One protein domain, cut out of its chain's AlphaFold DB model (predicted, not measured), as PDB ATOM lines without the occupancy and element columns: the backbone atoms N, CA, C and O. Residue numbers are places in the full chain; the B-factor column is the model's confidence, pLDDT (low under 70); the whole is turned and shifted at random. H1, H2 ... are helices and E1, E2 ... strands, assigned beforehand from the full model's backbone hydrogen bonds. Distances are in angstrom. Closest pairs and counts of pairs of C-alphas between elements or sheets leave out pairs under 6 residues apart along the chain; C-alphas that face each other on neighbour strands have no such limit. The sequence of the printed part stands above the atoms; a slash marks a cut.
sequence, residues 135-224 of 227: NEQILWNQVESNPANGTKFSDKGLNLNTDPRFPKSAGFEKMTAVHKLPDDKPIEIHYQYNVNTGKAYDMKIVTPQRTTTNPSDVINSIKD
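This is residues 135 to 224 of the 227 residues of an uncharacterized protein of Erwinia amylovora ATCC BAA-2158 (UniProt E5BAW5). A strongly twisted sheet of three strands forms a slab with one helix, H1, lying lengthwise over one of its faces. A second helix, H2, sits at one end of the long axis, beyond the first residue of H1, and a long loop ties onto the E1 edge of the sheet through residues 151 to 152. The printed part has 90 residues, with two named helices and three named strands in the order H1, E1, E2, E3, H2; the sheet runs E1, E2, E3, antiparallel throughout. The class is mixed, helices and strands, although under half of the residues are in named elements. The whole is only just compact, close to loose, with a radius of gyration of the C-alphas of 14.5 A and spans of 46 by 23 by 19 A.

In the sheet, E1 is residues 172 to 179, 22.6 A from first to last C-alpha; E2 is residues 187 to 194, 21.9 A; E3 is residues 199 to 205, 16.7 A. H1 is residues 135 to 145, 15.4 A long, beginning with C-alpha 135 at (217.719, 248.133, 156.218). H2 is residues 215 to 222, 11.6 A long, ending with C-alpha 222 at (220.211, 254.198, 154.838). C-alpha 172, where E1 begins, is at (232.273, 230.523, 169.385).

E1, E2 and E3 form a meander, each strand the antiparallel neighbour of the one before, with E1 and E3 as edge strands. E1 and E2 are a hairpin at 157 degrees, with N 173 and O 193 within hydrogen-bond range at 2.8 A. E2 and E3 are a hairpin at 152 degrees, with N 192 and O 201 within hydrogen-bond range at 2.8 A. Residues 151 to 152 pair, antiparallel, with residues 175 to 176 of E1. H1 is on the sheet, making two layers, a helix on one face of a sheet. Its height over the sheet is 8.4 A. It lies over E1 and E2 and runs along the strands, at 17 degrees to E2 on the local plane. The closest C-alphas of H1 and E3 are those of Glu 144 and Ala 200, 6.3 A apart. H2 is not on the sheet. H2 and H1 touch, the closest C-alphas being those of Asn 135 and Ile 222, 6.7 A apart. They run the same way at a shallow tilt of 25 degrees. In H1 and H2 every O i to N i+4 pair is within hydrogen-bond range.

The two C-alphas farthest apart, those of Ser 169 and Asn 214, are 46.6 A apart. The printed part has no cut. The link from H1 to E1, 26 residues, is long, and the link from E2 to E3 is tight. Residues 211 to 216 stand free. The mean pLDDT of the printed part is 85.5; residue 184, residues 211 to 215, residues 217 to 218, residue 221 and residues 223 to 224 are under 70.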
ATOM      1  N   ASN A 135     217.106 247.766 154.940       85.00
ATOM      2  CA  ASN A 135     217.719 248.133 156.218       85.00
ATOM      3  C   ASN A 135     218.274 246.892 156.927       85.00
ATOM      4  O   ASN A 135     219.380 246.920 157.467       85.00
ATOM      5  N   GLU A 136     217.524 245.789 156.885       90.62
ATOM      6  CA  GLU A 136     217.985 244.493 157.374       90.62
ATOM      7  C   GLU A 136     219.196 244.007 156.584       90.62
ATOM      8  O   GLU A 136     220.150 243.529 157.191       90.62
ATOM      9  N   GLN A 137     219.198 244.177 155.258       90.31
ATOM     10  CA  GLN A 137     220.322 243.789 154.406       90.31
ATOM     11  C   GLN A 137     221.595 244.582 154.721       90.31
ATOM     12  O   GLN A 137     222.682 244.013 154.730       90.31
ATOM     13  N   ILE A 138     221.483 245.874 155.027       88.94
ATOM     14  CA  ILE A 138     222.640 246.690 155.413       88.94
ATOM     15  C   ILE A 138     223.231 246.200 156.732       88.94
ATOM     16  O   ILE A 138     224.433 245.948 156.793       88.94
ATOM     17  N   LEU A 139     222.408 246.014 157.771       90.12
ATOM     18  CA  LEU A 139     222.901 245.495 159.049       90.12
ATOM     19  C   LEU A 139     223.452 244.069 158.897       90.12
ATOM     20  O   LEU A 139     224.462 243.731 159.508       90.12
ATOM     21  N   TRP A 140     222.822 243.246 158.058       92.31
ATOM     22  CA  TRP A 140     223.296 241.906 157.723       92.31
ATOM     23  C   TRP A 140     224.707 241.952 157.130       92.31
ATOM     24  O   TRP A 140     225.621 241.338 157.675       92.31
ATOM     25  N   ASN A 141     224.914 242.763 156.091       91.62
ATOM     26  CA  ASN A 141     226.214 242.932 155.444       91.62
ATOM     27  C   ASN A 141     227.260 243.545 156.393       91.62
ATOM     28  O   ASN A 141     228.437 243.190 156.340       91.62
ATOM     29  N   GLN A 142     226.856 244.447 157.294       90.88
ATOM     30  CA  GLN A 142     227.745 244.981 158.331       90.88
ATOM     31  C   GLN A 142     228.245 243.868 159.261       90.88
ATOM     32  O   GLN A 142     229.442 243.795 159.533       90.88
ATOM     33  N   VAL A 143     227.358 242.970 159.698       92.56
ATOM     34  CA  VAL A 143     227.748 241.809 160.510       92.56
ATOM     35  C   VAL A 143     228.613 240.835 159.710       92.56
ATOM     36  O   VAL A 143     229.594 240.345 160.249       92.56
ATOM     37  N   GLU A 144     228.317 240.574 158.435       90.06
ATOM     38  CA  GLU A 144     229.154 239.694 157.603       90.06
ATOM     39  C   GLU A 144     230.558 240.267 157.366       90.06
ATOM     40  O   GLU A 144     231.544 239.533 157.420       90.06
ATOM     41  N   SER A 145     230.659 241.578 157.131       92.50
ATOM     42  CA  SER A 145     231.934 242.253 156.857       92.50
ATOM     43  C   SER A 145     232.814 242.410 158.099       92.50
ATOM     44  O   SER A 145     234.036 242.324 157.996       92.50
ATOM     45  N   ASN A 146     232.214 242.639 159.271       92.50
ATOM     46  CA  ASN A 146     232.941 242.751 160.529       92.50
ATOM     47  C   ASN A 146     232.108 242.231 161.717       92.50
ATOM     48  O   ASN A 146     231.572 243.015 162.510       92.50
ATOM     49  N   PRO A 147     232.028 240.902 161.893       93.31
ATOM     50  CA  PRO A 147     231.205 240.296 162.938       93.31
ATOM     51  C   PRO A 147     231.751 240.539 164.347       93.31
ATOM     52  O   PRO A 147     231.030 240.374 165.324       93.31
ATOM     53  N   ALA A 148     233.008 240.964 164.488       93.75
ATOM     54  CA  ALA A 148     233.580 241.293 165.789       93.75
ATOM     55  C   ALA A 148     233.023 242.605 166.377       93.75
ATOM     56  O   ALA A 148     233.123 242.810 167.585       93.75
ATOM     57  N   ASN A 149     232.413 243.475 165.558       92.81
ATOM     58  CA  ASN A 149     231.878 244.772 165.995       92.81
ATOM     59  C   ASN A 149     230.549 244.690 166.766       92.81
ATOM     60  O   ASN A 149     230.070 245.711 167.264       92.81
ATOM     61  N   GLY A 150     229.909 243.520 166.851       93.00
ATOM     62  CA  GLY A 150     228.698 243.388 167.661       93.00
ATOM     63  C   GLY A 150     228.967 243.442 169.162       93.00
ATOM     64  O   GLY A 150     230.095 243.502 169.639       93.00
ATOM     65  N   THR A 151     227.892 243.357 169.936       95.50
ATOM     66  CA  THR A 151     227.966 243.239 171.391       95.50
ATOM     67  C   THR A 151     227.874 241.780 171.800       95.50
ATOM     68  O   THR A 151     226.936 241.076 171.413       95.50
ATOM     69  N   LYS A 152     228.802 241.323 172.636       94.56
ATOM     70  CA  LYS A 152     228.727 239.984 173.216       94.56
ATOM     71  C   LYS A 152     227.624 239.951 174.263       94.56
ATOM     72  O   LYS A 152     227.441 240.894 175.031       94.56
ATOM     73  N   PHE A 153     226.880 238.853 174.330       91.88
ATOM     74  CA  PHE A 153     225.897 238.695 175.405       91.88
ATOM     75  C   PHE A 153     226.562 238.578 176.783       91.88
ATOM     76  O   PHE A 153     226.001 239.055 177.769       91.88
ATOM     77  N   SER A 154     227.775 238.026 176.835       88.88
ATOM     78  CA  SER A 154     228.615 237.949 178.033       88.88
ATOM     79  C   SER A 154     228.903 239.331 178.628       88.88
ATOM     80  O   SER A 154     228.745 239.504 179.834       88.88
ATOM     81  N   ASP A 155     229.203 240.331 177.794       90.69
ATOM     82  CA  ASP A 155     229.426 241.722 178.226       90.69
ATOM     83  C   ASP A 155     228.161 242.362 178.820       90.69
ATOM     84  O   ASP A 155     228.236 243.270 179.643       90.69
ATOM     85  N   LYS A 156     226.978 241.854 178.448       89.00
ATOM     86  CA  LYS A 156     225.682 242.246 179.028       89.00
ATOM     87  C   LYS A 156     225.331 241.467 180.304       89.00
ATOM     88  O   LYS A 156     224.203 241.560 180.779       89.00
ATOM     89  N   GLY A 157     226.250 240.654 180.831       88.00
ATOM     90  CA  GLY A 157     226.009 239.777 181.981       88.00
ATOM     91  C   GLY A 157     225.161 238.540 181.659       88.00
ATOM     92  O   GLY A 157     224.683 237.869 182.570       88.00
ATOM     93  N   LEU A 158     224.963 238.220 180.376       88.50
ATOM     94  CA  LEU A 158     224.140 237.100 179.924       88.50
ATOM     95  C   LEU A 158     225.026 235.991 179.343       88.50
ATOM     96  O   LEU A 158     225.551 236.097 178.235       88.50
ATOM     97  N   ASN A 159     225.163 234.876 180.060       83.44
ATOM     98  CA  ASN A 159     225.920 233.727 179.565       83.44
ATOM     99  C   ASN A 159     225.055 232.838 178.653       83.44
ATOM    100  O   ASN A 159     224.527 231.814 179.081       83.44
ATOM    101  N   LEU A 160     224.876 233.254 177.395       84.69
ATOM    102  CA  LEU A 160     223.980 232.585 176.436       84.69
ATOM    103  C   LEU A 160     224.687 231.642 175.451       84.69
ATOM    104  O   LEU A 160     224.064 231.189 174.489       84.69
ATOM    105  N   ASN A 161     225.967 231.337 175.672       83.06
ATOM    106  CA  ASN A 161     226.731 230.423 174.822       83.06
ATOM    107  C   ASN A 161     226.641 228.972 175.325       83.06
ATOM    108  O   ASN A 161     227.648 228.321 175.588       83.06
ATOM    109  N   THR A 162     225.409 228.506 175.528       83.00
ATOM    110  CA  THR A 162     225.089 227.192 176.107       83.00
ATOM    111  C   THR A 162     224.749 226.135 175.060       83.00
ATOM    112  O   THR A 162     224.541 224.976 175.406       83.00
ATOM    113  N   ASP A 163     224.681 226.517 173.782       77.62
ATOM    114  CA  ASP A 163     224.397 225.586 172.696       77.62
ATOM    115  C   ASP A 163     225.637 224.714 172.418       77.62
ATOM    116  O   ASP A 163     226.679 225.256 172.034       77.62
ATOM    117  N   PRO A 164     225.554 223.379 172.576       76.12
ATOM    118  CA  PRO A 164     226.697 222.487 172.379       76.12
ATOM    119  C   PRO A 164     227.214 222.477 170.935       76.12
ATOM    120  O   PRO A 164     228.347 222.070 170.704       76.12
ATOM    121  N   ARG A 165     226.420 222.952 169.964       75.81
ATOM    122  CA  ARG A 165     226.844 223.095 168.562       75.81
ATOM    123  C   ARG A 165     227.777 224.285 168.346       75.81
ATOM    124  O   ARG A 165     228.469 224.336 167.338       75.81
ATOM    125  N   PHE A 166     227.811 225.226 169.292       84.25
ATOM    126  CA  PHE A 166     228.637 226.430 169.231       84.25
ATOM    127  C   PHE A 166     229.435 226.624 170.530       84.25
ATOM    128  O   PHE A 166     229.250 227.618 171.242       84.25
ATOM    129  N   PRO A 167     230.326 225.685 170.885       83.00
ATOM    130  CA  PRO A 167     231.007 225.730 172.166       83.00
ATOM    131  C   PRO A 167     232.088 226.817 172.192       83.00
ATOM    132  O   PRO A 167     232.799 227.055 171.211       83.00
ATOM    133  N   LYS A 168     232.273 227.437 173.363       85.25
ATOM    134  CA  LYS A 168     233.306 228.469 173.571       85.25
ATOM    135  C   LYS A 168     234.723 227.925 173.358       85.25
ATOM    136  O   LYS A 168     235.595 228.650 172.890       85.25
ATOM    137  N   SER A 169     234.944 226.637 173.637       79.75
ATOM    138  CA  SER A 169     236.213 225.938 173.386       79.75
ATOM    139  C   SER A 169     236.598 225.876 171.903       79.75
ATOM    140  O   SER A 169     237.787 225.836 171.597       79.75
ATOM    141  N   ALA A 170     235.617 225.918 170.993       75.44
ATOM    142  CA  ALA A 170     235.840 225.994 169.548       75.44
ATOM    143  C   ALA A 170     235.919 227.442 169.028       75.44
ATOM    144  O   ALA A 170     235.984 227.675 167.818       75.44
ATOM    145  N   GLY A 171     235.929 228.423 169.936       85.81
ATOM    146  CA  GLY A 171     236.047 229.843 169.621       85.81
ATOM    147  C   GLY A 171     234.722 230.548 169.340       85.81
ATOM    148  O   GLY A 171     234.756 231.696 168.904       85.81
ATOM    149  N   PHE A 172     233.578 229.895 169.571       92.06
ATOM    150  CA  PHE A 172     232.273 230.523 169.385       92.06
ATOM    151  C   PHE A 172     231.884 231.423 170.557       92.06
ATOM    152  O   PHE A 172     232.058 231.070 171.725       92.06
ATOM    153  N   GLU A 173     231.283 232.560 170.238       94.62
ATOM    154  CA  GLU A 173     230.694 233.481 171.195       94.62
ATOM    155  C   GLU A 173     229.395 234.060 170.635       94.62
ATOM    156  O   GLU A 173     229.329 234.533 169.500       94.62
ATOM    157  N   LYS A 174     228.336 234.015 171.444       95.44
ATOM    158  CA  LYS A 174     227.038 234.564 171.068       95.44
ATOM    159  C   LYS A 174     227.059 236.086 171.110       95.44
ATOM    160  O   LYS A 174     227.348 236.681 172.153       95.44
ATOM    161  N   MET A 175     226.687 236.704 169.997       96.19
ATOM    162  CA  MET A 175     226.722 238.150 169.805       96.19
ATOM    163  C   MET A 175     225.394 238.679 169.259       96.19
ATOM    164  O   MET A 175     224.546 237.937 168.754       96.19
ATOM    165  N   THR A 176     225.200 239.984 169.417       96.44
ATOM    166  CA  THR A 176     224.073 240.731 168.865       96.44
ATOM    167  C   THR A 176     224.562 242.003 168.186       96.44
ATOM    168  O   THR A 176     225.475 242.668 168.680       96.44
ATOM    169  N   ALA A 177     223.959 242.342 167.053       95.62
ATOM    170  CA  ALA A 177     224.129 243.625 166.388       95.62
ATOM    171  C   ALA A 177     222.775 244.328 166.331       95.62
ATOM    172  O   ALA A 177     221.768 243.716 165.975       95.62
ATOM    173  N   VAL A 178     222.761 245.609 166.699       92.94
ATOM    174  CA  VAL A 178     221.543 246.414 166.789       92.94
ATOM    175  C   VAL A 178     221.714 247.671 165.950       92.94
ATOM    176  O   VAL A 178     222.656 248.431 166.170       92.94
ATOM    177  N   HIS A 179     220.776 247.922 165.042       88.12
ATOM    178  CA  HIS A 179     220.666 249.182 164.319       88.12
ATOM    179  C   HIS A 179     219.389 249.903 164.745       88.12
ATOM    180  O   HIS A 179     218.289 249.368 164.603       88.12
ATOM    181  N   LYS A 180     219.530 251.106 165.307       85.38
ATOM    182  CA  LYS A 180     218.387 251.952 165.664       85.38
ATOM    183  C   LYS A 180     217.967 252.762 164.447       85.38
ATOM    184  O   LYS A 180     218.800 253.425 163.841       85.38
ATOM    185  N   LEU A 181     216.681 252.707 164.131       78.31
ATOM    186  CA  LEU A 181     216.087 253.453 163.029       78.31
ATOM    187  C   LEU A 181     215.411 254.736 163.543       78.31
ATOM    188  O   LEU A 181     215.103 254.813 164.734       78.31
ATOM    189  N   PRO A 182     215.154 255.730 162.671       74.50
ATOM    190  CA  PRO A 182     214.556 257.013 163.063       74.50
ATOM    191  C   PRO A 182     213.166 256.921 163.710       74.50
ATOM    192  O   PRO A 182     212.731 257.867 164.355       74.50
ATOM    193  N   ASP A 183     212.460 255.802 163.540       72.94
ATOM    194  CA  ASP A 183     211.153 255.534 164.150       72.94
ATOM    195  C   ASP A 183     211.248 254.766 165.484       72.94
ATOM    196  O   ASP A 183     210.268 254.156 165.916       72.94
ATOM    197  N   ASP A 184     212.438 254.737 166.093       68.00
ATOM    198  CA  ASP A 184     212.780 254.058 167.352       68.00
ATOM    199  C   ASP A 184     212.553 252.536 167.383       68.00
ATOM    200  O   ASP A 184     212.759 251.891 168.416       68.00
ATOM    201  N   LYS A 185     212.201 251.908 166.256       81.75
ATOM    202  CA  LYS A 185     212.089 250.446 166.156       81.75
ATOM    203  C   LYS A 185     213.426 249.856 165.695       81.75
ATOM    204  O   LYS A 185     213.775 249.999 164.521       81.75
ATOM    205  N   PRO A 186     214.189 249.182 166.575       90.00
ATOM    206  CA  PRO A 186     215.493 248.660 166.205       90.00
ATOM    207  C   PRO A 186     215.369 247.452 165.274       90.00
ATOM    208  O   PRO A 186     214.406 246.689 165.350       90.00
ATOM    209  N   ILE A 187     216.394 247.248 164.454       91.12
ATOM    210  CA  ILE A 187     216.694 245.951 163.850       91.12
ATOM    211  C   ILE A 187     217.734 245.284 164.738       91.12
ATOM    212  O   ILE A 187     218.743 245.895 165.086       91.12
ATOM    213  N   GLU A 188     217.490 244.031 165.101       95.06
ATOM    214  CA  GLU A 188     218.429 243.222 165.873       95.06
ATOM    215  C   GLU A 188     218.721 241.904 165.152       95.06
ATOM    216  O   GLU A 188     217.797 241.179 164.758       95.06
ATOM    217  N   ILE A 189     220.014 241.599 165.019       96.00
ATOM    218  CA  ILE A 189     220.540 240.334 164.503       96.00
ATOM    219  C   ILE A 189     221.267 239.617 165.636       96.00
ATOM    220  O   ILE A 189     222.181 240.171 166.244       96.00
ATOM    221  N   HIS A 190     220.892 238.367 165.900       96.12
ATOM    222  CA  HIS A 190     221.666 237.458 166.748       96.12
ATOM    223  C   HIS A 190     222.517 236.554 165.870       96.12
ATOM    224  O   HIS A 190     222.072 236.137 164.805       96.12
ATOM    225  N   TYR A 191     223.720 236.235 166.330       96.25
ATOM    226  CA  TYR A 191     224.635 235.354 165.613       96.25
ATOM    227  C   TYR A 191     225.669 234.746 166.560       96.25
ATOM    228  O   TYR A 191     225.857 235.201 167.691       96.25
ATOM    229  N   GLN A 192     226.339 233.706 166.082       96.00
ATOM    230  CA  GLN A 192     227.471 233.066 166.735       96.00
ATOM    231  C   GLN A 192     228.747 233.537 166.036       96.00
ATOM    232  O   GLN A 192     229.044 233.114 164.923       96.00
ATOM    233  N   TYR A 193     229.498 234.434 166.666       96.19
ATOM    234  CA  TYR A 193     230.813 234.837 166.179       96.19
ATOM    235  C   TYR A 193     231.833 233.743 166.480       96.19
ATOM    236  O   TYR A 193     231.808 233.179 167.570       96.19
ATOM    237  N   ASN A 194     232.740 233.452 165.551       93.38
ATOM    238  CA  ASN A 194     233.854 232.546 165.805       93.38
ATOM    239  C   ASN A 194     235.193 233.276 165.657       93.38
ATOM    240  O   ASN A 194     235.571 233.666 164.552       93.38
ATOM    241  N   VAL A 195     235.947 233.390 166.752       87.88
ATOM    242  CA  VAL A 195     237.232 234.114 166.774       87.88
ATOM    243  C   VAL A 195     238.306 233.481 165.886       87.88
ATOM    244  O   VAL A 195     239.159 234.188 165.363       87.88
ATOM    245  N   ASN A 196     238.255 232.162 165.677       82.69
ATOM    246  CA  ASN A 196     239.268 231.446 164.901       82.69
ATOM    247  C   ASN A 196     239.099 231.659 163.392       82.69
ATOM    248  O   ASN A 196     240.075 231.613 162.652       82.69
ATOM    249  N   THR A 197     237.863 231.877 162.931       84.50
ATOM    250  CA  THR A 197     237.564 232.114 161.506       84.50
ATOM    251  C   THR A 197     237.269 233.572 161.179       84.50
ATOM    252  O   THR A 197     237.271 233.931 160.006       84.50
ATOM    253  N   GLY A 198     236.986 234.401 162.186       88.94
ATOM    254  CA  GLY A 198     236.569 235.789 161.996       88.94
ATOM    255  C   GLY A 198     235.182 235.938 161.362       88.94
ATOM    256  O   GLY A 198     234.864 237.017 160.879       88.94
ATOM    257  N   LYS A 199     234.363 234.876 161.336       92.38
ATOM    258  CA  LYS A 199     233.048 234.847 160.673       92.38
ATOM    259  C   LYS A 199     231.891 234.848 161.677       92.38
ATOM    260  O   LYS A 199     232.042 234.397 162.817       92.38
ATOM    261  N   ALA A 200     230.723 235.297 161.220       94.06
ATOM    262  CA  ALA A 200     229.444 235.058 161.883       94.06
ATOM    263  C   ALA A 200     228.769 233.793 161.327       94.06
ATOM    264  O   ALA A 200     228.736 233.568 160.121       94.06
ATOM    265  N   TYR A 201     228.206 232.992 162.227       92.06
ATOM    266  CA  TYR A 201     227.423 231.787 161.948       92.06
ATOM    267  C   TYR A 201     226.040 231.929 162.582       92.06
ATOM    268  O   TYR A 201     225.857 232.740 163.493       92.06
ATOM    269  N   ASP A 202     225.064 231.131 162.140       91.75
ATOM    270  CA  ASP A 202     223.690 231.150 162.671       91.75
ATOM    271  C   ASP A 202     223.092 232.571 162.773       91.75
ATOM    272  O   ASP A 202     222.443 232.938 163.758       91.75
ATOM    273  N   MET A 203     223.360 233.402 161.763       94.56
ATOM    274  CA  MET A 203     222.824 234.756 161.700       94.56
ATOM    275  C   MET A 203     221.306 234.714 161.565       94.56
ATOM    276  O   MET A 203     220.750 233.993 160.731       94.56
ATOM    277  N   LYS A 204     220.624 235.497 162.399       93.69
ATOM    278  CA  LYS A 204     219.168 235.596 162.371       93.69
ATOM    279  C   LYS A 204     218.666 236.942 162.842       93.69
ATOM    280  O   LYS A 204     219.081 237.453 163.881       93.69
ATOM    281  N   ILE A 205     217.689 237.459 162.117       93.19
ATOM    282  CA  ILE A 205     216.924 238.633 162.513       93.19
ATOM    283  C   ILE A 205     215.879 238.187 163.528       93.19
ATOM    284  O   ILE A 205     215.111 237.250 163.281       93.19
ATOM    285  N   VAL A 206     215.871 238.843 164.687       92.94
ATOM    286  CA  VAL A 206     214.994 238.491 165.818       92.94
ATOM    287  C   VAL A 206     213.863 239.492 166.044       92.94
ATOM    288  O   VAL A 206     213.038 239.303 166.934       92.94
ATOM    289  N   THR A 207     213.816 240.544 165.228       90.25
ATOM    290  CA  THR A 207     212.809 241.607 165.299       90.25
ATOM    291  C   THR A 207     211.660 241.353 164.311       90.25
ATOM    292  O   THR A 207     211.873 240.755 163.246       90.25
ATOM    293  N   PRO A 208     210.418 241.763 164.637       86.75
ATOM    294  CA  PRO A 208     209.290 241.677 163.709       86.75
ATOM    295  C   PRO A 208     209.570 242.395 162.385       86.75
ATOM    296  O   PRO A 208     210.282 243.397 162.371       86.75
ATOM    297  N   GLN A 209     208.997 241.898 161.280       82.38
ATOM    298  CA  GLN A 209     209.139 242.573 159.988       82.38
ATOM    299  C   GLN A 209     208.503 243.956 160.063       82.38
ATOM    300  O   GLN A 209     207.379 244.118 160.547       82.38
ATOM    301  N   ARG A 210     209.227 244.951 159.566       77.44
ATOM    302  CA  ARG A 210     208.733 246.317 159.486       77.44
ATOM    303  C   ARG A 210     207.747 246.428 158.329       77.44
ATOM    304  O   ARG A 210     207.996 245.941 157.232       77.44
ATOM    305  N   THR A 211     206.629 247.103 158.559       69.31
ATOM    306  CA  THR A 211     205.711 247.512 157.493       69.31
ATOM    307  C   THR A 211     206.092 248.921 157.055       69.31
ATOM    308  O   THR A 211     205.724 249.893 157.716       69.31
ATOM    309  N   THR A 212     206.868 249.052 155.981       63.50
ATOM    310  CA  THR A 212     207.186 250.359 155.393       63.50
ATOM    311  C   THR A 212     206.064 250.770 154.447       63.50
ATOM    312  O   THR A 212     205.890 250.163 153.392       63.50
ATOM    313  N   THR A 213     205.291 251.788 154.812       59.91
ATOM    314  CA  THR A 213     204.227 252.336 153.954       59.91
ATOM    315  C   THR A 213     204.734 253.434 153.014       59.91
ATOM    316  O   THR A 213     204.096 253.682 151.995       59.91
ATOM    317  N   ASN A 214     205.884 254.060 153.310       67.75
ATOM    318  CA  ASN A 214     206.477 255.131 152.507       67.75
ATOM    319  C   ASN A 214     207.927 254.796 152.083       67.75
ATOM    320  O   ASN A 214     208.793 254.630 152.946       67.75
ATOM    321  N   PRO A 215     208.235 254.746 150.773       69.56
ATOM    322  CA  PRO A 215     209.594 254.507 150.271       69.56
ATOM    323  C   PRO A 215     210.653 255.509 150.760       69.56
ATOM    324  O   PRO A 215     211.831 255.169 150.853       69.56
ATOM    325  N   SER A 216     210.251 256.738 151.101       71.62
ATOM    326  CA  SER A 216     211.172 257.785 151.571       71.62
ATOM    327  C   SER A 216     211.814 257.445 152.919       71.62
ATOM    328  O   SER A 216     212.954 257.835 153.170       71.62
ATOM    329  N   ASP A 217     211.115 256.682 153.761       69.81
ATOM    330  CA  ASP A 217     211.605 256.284 155.083       69.81
ATOM    331  C   ASP A 217     212.784 255.316 154.961       69.81
ATOM    332  O   ASP A 217     213.749 255.424 155.712       69.81
ATOM    333  N   VAL A 218     212.741 254.431 153.958       69.75
ATOM    334  CA  VAL A 218     213.839 253.509 153.632       69.75
ATOM    335  C   VAL A 218     215.064 254.286 153.166       69.75
ATOM    336  O   VAL A 218     216.171 254.025 153.616       69.75
ATOM    337  N   ILE A 219     214.879 255.268 152.282       71.12
ATOM    338  CA  ILE A 219     215.991 256.073 151.765       71.12
ATOM    339  C   ILE A 219     216.624 256.904 152.887       71.12
ATOM    340  O   ILE A 219     217.844 257.018 152.960       71.12
ATOM    341  N   ASN A 220     215.821 257.484 153.776       72.88
ATOM    342  CA  ASN A 220     216.342 258.293 154.873       72.88
ATOM    343  C   ASN A 220     217.106 257.464 155.910       72.88
ATOM    344  O   ASN A 220     218.110 257.947 156.421       72.88
ATOM    345  N   SER A 221     216.692 256.224 156.182       68.50
ATOM    346  CA  SER A 221     217.369 255.374 157.167       68.50
ATOM    347  C   SER A 221     218.705 254.791 156.703       68.50
ATOM    348  O   SER A 221     219.502 254.358 157.532       68.50
ATOM    349  N   ILE A 222     218.977 254.777 155.396       70.56
ATOM    350  CA  ILE A 222     220.211 254.198 154.838       70.56
ATOM    351  C   ILE A 222     221.272 255.237 154.470       70.56
ATOM    352  O   ILE A 222     222.428 254.864 154.291       70.56
ATOM    353  N   LYS A 223     220.909 256.524 154.373       69.56
ATOM    354  CA  LYS A 223     221.811 257.610 153.939       69.56
ATOM    355  C   LYS A 223     223.118 257.668 154.725       69.56
ATOM    356  O   LYS A 223     224.167 257.870 154.129       69.56
ATOM    357  N   ASP A 224     223.065 257.436 156.031       66.38
ATOM    358  CA  ASP A 224     224.248 257.524 156.892       66.38
ATOM    359  C   ASP A 224     225.125 256.259 156.848       66.38
ATOM    360  O   ASP A 224     226.273 256.281 157.290       66.38
TER     361      ASP A 224